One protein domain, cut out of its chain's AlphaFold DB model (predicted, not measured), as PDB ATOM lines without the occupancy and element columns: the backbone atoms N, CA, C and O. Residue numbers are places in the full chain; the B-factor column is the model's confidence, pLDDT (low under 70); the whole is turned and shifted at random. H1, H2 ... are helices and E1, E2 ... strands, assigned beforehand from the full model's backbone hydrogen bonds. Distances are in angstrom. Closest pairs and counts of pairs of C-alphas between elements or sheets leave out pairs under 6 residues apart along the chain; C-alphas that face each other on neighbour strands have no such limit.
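Overview. This is residues 486 to 531 of the 608 residues of an uncharacterized protein of Linnemannia elongata AG-77 (UniProt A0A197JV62). A small three-stranded sheet makes one side of this domain, and the single helix H1 is set off from it, near the sheet only at its residues 506 to 509. Two loops join helix and sheet, and residues 499 to 504 and 514 to 519 stick out. The printed part has 46 residues, with E1, E2, H1 and E3 in chain order; the sheet order is E2, E1, E3, all antiparallel. The class is mixed, helices and strands, with under half of the residues in named elements. It is compact, with a radius of gyration of the C-alphas of 10.3 A, and spans 28 by 21 by 17 A.

Along the chain. E1, residues 486 to 489, begins at C-alpha 486 (-44.469, -3.134, -24.114). E2 is residues 495 to 497. E3, residues 527 to 531, is 12.0 A long and ends at C-alpha 531 (-43.171, 1.247, -28.198). H1, residues 506 to 514, is 12.4 A long and begins at C-alpha 506 (-45.197, -7.100, -36.931).

Arrangement. E1 is the inner strand. It is antiparallel to E3 at 139 degrees, with N 529 and O 487 at 2.8 A. E1 and E2 form a hairpin at 153 degrees, with N 496 and O 488 at 2.9 A. Edge strands E2 and E3 are apart. E2, H1 and E3 make a split strand-helix-strand unit, two strands running the same way with E1 between them, and its crossover is left-handed. H1 is only just on the sheet, with 5 pairs of C-alphas within 10 A, and only grazes it. The closest C-alphas of E2 and H1, Val 495 and Trp 506, are 7.8 A apart. Every O i to N i+4 pair in H1 is within hydrogen-bond range.

Size, cuts and confidence. The C-alphas farthest apart, of His 500 and Gly 516, are 28.5 A apart. The printed part has no cut. The link from H1 to E3 is long. Residues 498 to 509 and 516 to 520 have pLDDT under 70.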
ATOM      1  N   MET A 486     -45.745  -2.581 -24.555       83.06
ATOM      2  CA  MET A 486     -44.469  -3.134 -24.114       83.06
ATOM      3  C   MET A 486     -44.101  -4.321 -25.003       83.06
ATOM      4  O   MET A 486     -44.891  -5.251 -25.184       83.06
ATOM      5  N   VAL A 487     -42.907  -4.267 -25.578       89.56
ATOM      6  CA  VAL A 487     -42.460  -5.185 -26.618       89.56
ATOM      7  C   VAL A 487     -41.157  -5.836 -26.168       89.56
ATOM      8  O   VAL A 487     -40.193  -5.136 -25.874       89.56
ATOM      9  N   LEU A 488     -41.108  -7.169 -26.105       87.44
ATOM     10  CA  LEU A 488     -39.861  -7.887 -25.830       87.44
ATOM     11  C   LEU A 488     -39.146  -8.166 -27.157       87.44
ATOM     12  O   LEU A 488     -39.632  -8.934 -27.994       87.44
ATOM     13  N   TYR A 489     -38.000  -7.520 -27.352       89.25
ATOM     14  CA  TYR A 489     -37.151  -7.691 -28.522       89.25
ATOM     15  C   TYR A 489     -36.236  -8.898 -28.313       89.25
ATOM     16  O   TYR A 489     -35.319  -8.850 -27.508       89.25
ATOM     17  N   ASN A 490     -36.455  -9.991 -29.045       83.62
ATOM     18  CA  ASN A 490     -35.655 -11.218 -28.918       83.62
ATOM     19  C   ASN A 490     -34.527 -11.299 -29.963       83.62
ATOM     20  O   ASN A 490     -33.943 -12.363 -30.172       83.62
ATOM     21  N   GLY A 491     -34.206 -10.178 -30.613       85.81
ATOM     22  CA  GLY A 491     -33.181 -10.072 -31.646       85.81
ATOM     23  C   GLY A 491     -33.742  -9.734 -33.034       85.81
ATOM     24  O   GLY A 491     -34.946  -9.543 -33.206       85.81
ATOM     25  N   PRO A 492     -32.883  -9.703 -34.070       78.31
ATOM     26  CA  PRO A 492     -33.195  -9.110 -35.377       78.31
ATOM     27  C   PRO A 492     -34.289  -9.829 -36.178       78.31
ATOM     28  O   PRO A 492     -34.661  -9.369 -37.256       78.31
ATOM     29  N   ARG A 493     -34.786 -10.973 -35.694       71.38
ATOM     30  CA  ARG A 493     -35.792 -11.799 -36.377       71.38
ATOM     31  C   ARG A 493     -37.053 -12.056 -35.560       71.38
ATOM     32  O   ARG A 493     -38.003 -12.602 -36.115       71.38
ATOM     33  N   SER A 494     -37.090 -11.702 -34.276       72.19
ATOM     34  CA  SER A 494     -38.231 -12.034 -33.426       72.19
ATOM     35  C   SER A 494     -38.511 -10.950 -32.400       72.19
ATOM     36  O   SER A 494     -37.656 -10.502 -31.643       72.19
ATOM     37  N   VAL A 495     -39.779 -10.563 -32.368       76.06
ATOM     38  CA  VAL A 495     -40.343  -9.631 -31.409       76.06
ATOM     39  C   VAL A 495     -41.553 -10.329 -30.812       76.06
ATOM     40  O   VAL A 495     -42.445 -10.748 -31.552       76.06
ATOM     41  N   SER A 496     -41.568 -10.522 -29.497       78.69
ATOM     42  CA  SER A 496     -42.713 -11.116 -28.807       78.69
ATOM     43  C   SER A 496     -43.482 -10.031 -28.072       78.69
ATOM     44  O   SER A 496     -42.940  -9.343 -27.207       78.69
ATOM     45  N   LEU A 497     -44.761  -9.902 -28.408       76.81
ATOM     46  CA  LEU A 497     -45.691  -9.078 -27.649       76.81
ATOM     47  C   LEU A 497     -46.070  -9.812 -26.364       76.81
ATOM     48  O   LEU A 497     -46.230 -11.036 -26.357       76.81
ATOM     49  N   THR A 498     -46.249  -9.064 -25.277       63.62
ATOM     50  CA  THR A 498     -46.848  -9.608 -24.053       63.62
ATOM     51  C   THR A 498     -48.193 -10.285 -24.373       63.62
ATOM     52  O   THR A 498     -48.917  -9.796 -25.248       63.62
ATOM     53  N   PRO A 499     -48.558 -11.386 -23.687       47.66
ATOM     54  CA  PRO A 499     -49.549 -12.388 -24.117       47.66
ATOM     55  C   PRO A 499     -51.005 -11.918 -24.335       47.66
ATOM     56  O   PRO A 499     -51.885 -12.752 -24.529       47.66
ATOM     57  N   HIS A 500     -51.308 -10.619 -24.309       43.78
ATOM     58  CA  HIS A 500     -52.665 -10.069 -24.430       43.78
ATOM     59  C   HIS A 500     -52.907  -9.199 -25.675       43.78
ATOM     60  O   HIS A 500     -54.009  -8.686 -25.851       43.78
ATOM     61  N   ARG A 501     -51.933  -9.058 -26.585       49.69
ATOM     62  CA  ARG A 501     -52.142  -8.429 -27.903       49.69
ATOM     63  C   ARG A 501     -51.448  -9.247 -28.980       49.69
ATOM     64  O   ARG A 501     -50.268  -9.069 -29.247       49.69
ATOM     65  N   GLN A 502     -52.166 -10.193 -29.571       45.25
ATOM     66  CA  GLN A 502     -51.630 -11.026 -30.641       45.25
ATOM     67  C   GLN A 502     -52.100 -10.490 -32.001       45.25
ATOM     68  O   GLN A 502     -53.287 -10.265 -32.202       45.25
ATOM     69  N   THR A 503     -51.147 -10.349 -32.928       43.38
ATOM     70  CA  THR A 503     -51.280 -10.382 -34.405       43.38
ATOM     71  C   THR A 503     -51.336  -9.113 -35.274       43.38
ATOM     72  O   THR A 503     -51.328  -9.288 -36.487       43.38
ATOM     73  N   VAL A 504     -51.249  -7.867 -34.780       41.91
ATOM     74  CA  VAL A 504     -51.339  -6.686 -35.695       41.91
ATOM     75  C   VAL A 504     -50.058  -5.834 -35.847       41.91
ATOM     76  O   VAL A 504     -49.973  -5.035 -36.772       41.91
ATOM     77  N   GLU A 505     -49.002  -6.021 -35.051       59.53
ATOM     78  CA  GLU A 505     -47.889  -5.040 -35.029       59.53
ATOM     79  C   GLU A 505     -46.604  -5.439 -35.787       59.53
ATOM     80  O   GLU A 505     -45.745  -4.584 -35.991       59.53
ATOM     81  N   TRP A 506     -46.457  -6.678 -36.280       55.94
ATOM     82  CA  TRP A 506     -45.197  -7.100 -36.931       55.94
ATOM     83  C   TRP A 506     -44.939  -6.402 -38.273       55.94
ATOM     84  O   TRP A 506     -43.826  -5.950 -38.527       55.94
ATOM     85  N   SER A 507     -45.967  -6.258 -39.116       63.47
ATOM     86  CA  SER A 507     -45.838  -5.586 -40.418       63.47
ATOM     87  C   SER A 507     -45.401  -4.130 -40.249       63.47
ATOM     88  O   SER A 507     -44.502  -3.665 -40.936       63.47
ATOM     89  N   ARG A 508     -45.970  -3.445 -39.253       66.38
ATOM     90  CA  ARG A 508     -45.691  -2.034 -38.976       66.38
ATOM     91  C   ARG A 508     -44.313  -1.817 -38.350       66.38
ATOM     92  O   ARG A 508     -43.633  -0.861 -38.692       66.38
ATOM     93  N   TRP A 509     -43.876  -2.744 -37.496       69.75
ATOM     94  CA  TRP A 509     -42.508  -2.764 -36.976       69.75
ATOM     95  C   TRP A 509     -41.469  -2.897 -38.100       69.75
ATOM     96  O   TRP A 509     -40.433  -2.232 -38.083       69.75
ATOM     97  N   MET A 510     -41.752  -3.731 -39.106       72.38
ATOM     98  CA  MET A 510     -40.882  -3.885 -40.277       72.38
ATOM     99  C   MET A 510     -40.899  -2.642 -41.178       72.38
ATOM    100  O   MET A 510     -39.845  -2.269 -41.696       72.38
ATOM    101  N   ASP A 511     -42.044  -1.967 -41.309       75.75
ATOM    102  CA  ASP A 511     -42.155  -0.700 -42.042       75.75
ATOM    103  C   ASP A 511     -41.349   0.423 -41.363       75.75
ATOM    104  O   ASP A 511     -40.613   1.151 -42.029       75.75
ATOM    105  N   ASP A 512     -41.404   0.534 -40.033       70.19
ATOM    106  CA  ASP A 512     -40.628   1.529 -39.278       70.19
ATOM    107  C   ASP A 512     -39.118   1.250 -39.334       70.19
ATOM    108  O   ASP A 512     -38.316   2.181 -39.462       70.19
ATOM    109  N   LYS A 513     -38.715  -0.029 -39.332       70.19
ATOM    110  CA  LYS A 513     -37.322  -0.423 -39.583       70.19
ATOM    111  C   LYS A 513     -36.869  -0.029 -40.994       70.19
ATOM    112  O   LYS A 513     -35.776   0.514 -41.154       70.19
ATOM    113  N   ALA A 514     -37.700  -0.259 -42.012       72.94
ATOM    114  CA  ALA A 514     -37.398   0.123 -43.393       72.94
ATOM    115  C   ALA A 514     -37.295   1.650 -43.581       72.94
ATOM    116  O   ALA A 514     -36.558   2.115 -44.450       72.94
ATOM    117  N   ASN A 515     -37.970   2.426 -42.728       78.12
ATOM    118  CA  ASN A 515     -37.940   3.890 -42.732       78.12
ATOM    119  C   ASN A 515     -36.736   4.505 -41.992       78.12
ATOM    120  O   ASN A 515     -36.672   5.726 -41.847       78.12
ATOM    121  N   GLY A 516     -35.756   3.699 -41.564       60.06
ATOM    122  CA  GLY A 516     -34.460   4.205 -41.103       60.06
ATOM    123  C   GLY A 516     -34.401   4.603 -39.628       60.06
ATOM    124  O   GLY A 516     -33.602   5.466 -39.266       60.06
ATOM    125  N   PHE A 517     -35.196   3.973 -38.758       64.75
ATOM    126  CA  PHE A 517     -34.968   4.050 -37.311       64.75
ATOM    127  C   PHE A 517     -33.654   3.334 -36.937       64.75
ATOM    128  O   PHE A 517     -33.646   2.173 -36.534       64.75
ATOM    129  N   ALA A 518     -32.532   4.050 -37.071       49.94
ATOM    130  CA  ALA A 518     -31.173   3.555 -36.820       49.94
ATOM    131  C   ALA A 518     -30.967   3.019 -35.388       49.94
ATOM    132  O   ALA A 518     -30.140   2.142 -35.169       49.94
ATOM    133  N   ALA A 519     -31.771   3.484 -34.425       62.41
ATOM    134  CA  ALA A 519     -31.690   3.074 -33.024       62.41
ATOM    135  C   ALA A 519     -32.070   1.600 -32.769       62.41
ATOM    136  O   ALA A 519     -31.756   1.065 -31.711       62.41
ATOM    137  N   LEU A 520     -32.746   0.926 -33.711       62.94
ATOM    138  CA  LEU A 520     -33.174  -0.466 -33.520       62.94
ATOM    139  C   LEU A 520     -32.087  -1.493 -33.861       62.94
ATOM    140  O   LEU A 520     -32.133  -2.610 -33.347       62.94
ATOM    141  N   ASP A 521     -31.111  -1.137 -34.702       70.00
ATOM    142  CA  ASP A 521     -29.999  -2.033 -35.049       70.00
ATOM    143  C   ASP A 521     -28.904  -2.062 -33.961       70.00
ATOM    144  O   ASP A 521     -28.044  -2.943 -33.975       70.00
ATOM    145  N   GLU A 522     -28.965  -1.151 -32.981       75.88
ATOM    146  CA  GLU A 522     -28.046  -1.093 -31.835       75.88
ATOM    147  C   GLU A 522     -28.507  -1.927 -30.625       75.88
ATOM    148  O   GLU A 522     -27.694  -2.224 -29.748       75.88
ATOM    149  N   LEU A 523     -29.775  -2.360 -30.588       75.38
ATOM    150  CA  LEU A 523     -30.322  -3.178 -29.500       75.38
ATOM    151  C   LEU A 523     -29.694  -4.582 -29.519       75.38
ATOM    152  O   LEU A 523     -29.888  -5.362 -30.463       75.38
ATOM    153  N   LYS A 524     -28.944  -4.929 -28.466       75.25
ATOM    154  CA  LYS A 524     -28.238  -6.212 -28.339       75.25
ATOM    155  C   LYS A 524     -28.915  -7.091 -27.287       75.25
ATOM    156  O   LYS A 524     -28.626  -6.998 -26.104       75.25
ATOM    157  N   GLY A 525     -29.709  -8.057 -27.744       71.62
ATOM    158  CA  GLY A 525     -30.272  -9.097 -26.876       71.62
ATOM    159  C   GLY A 525     -31.684  -8.791 -26.378       71.62
ATOM    160  O   GLY A 525     -32.355  -7.922 -26.924       71.62
ATOM    161  N   HIS A 526     -32.155  -9.598 -25.418       81.38
ATOM    162  CA  HIS A 526     -33.543  -9.676 -24.930       81.38
ATOM    163  C   HIS A 526     -33.977  -8.428 -24.147       81.38
ATOM    164  O   HIS A 526     -34.204  -8.482 -22.940       81.38
ATOM    165  N   GLU A 527     -34.060  -7.290 -24.825       87.12
ATOM    166  CA  GLU A 527     -34.417  -6.009 -24.228       87.12
ATOM    167  C   GLU A 527     -35.928  -5.765 -24.332       87.12
ATOM    168  O   GLU A 527     -36.567  -6.057 -25.348       87.12
ATOM    169  N   MET A 528     -36.524  -5.227 -23.266       85.25
ATOM    170  CA  MET A 528     -37.894  -4.726 -23.331       85.25
ATOM    171  C   MET A 528     -37.882  -3.283 -23.818       85.25
ATOM    172  O   MET A 528     -37.296  -2.413 -23.178       85.25
ATOM    173  N   VAL A 529     -38.588  -3.022 -24.910       85.62
ATOM    174  CA  VAL A 529     -38.741  -1.690 -25.487       85.62
ATOM    175  C   VAL A 529     -40.189  -1.250 -25.317       85.62
ATOM    176  O   VAL A 529     -41.129  -1.984 -25.630       85.62
ATOM    177  N   LEU A 530     -40.385  -0.038 -24.800       86.44
ATOM    178  CA  LEU A 530     -41.699   0.590 -24.740       86.44
ATOM    179  C   LEU A 530     -41.963   1.277 -26.081       86.44
ATOM    180  O   LEU A 530     -41.407   2.336 -26.365       86.44
ATOM    181  N   TYR A 531     -42.793   0.666 -26.919       83.38
ATOM    182  CA  TYR A 531     -43.171   1.247 -28.198       83.38
ATOM    183  C   TYR A 531     -44.334   2.219 -27.977       83.38
ATOM    184  O   TYR A 531     -45.442   1.818 -27.608       83.38
TER     185      TYR A 531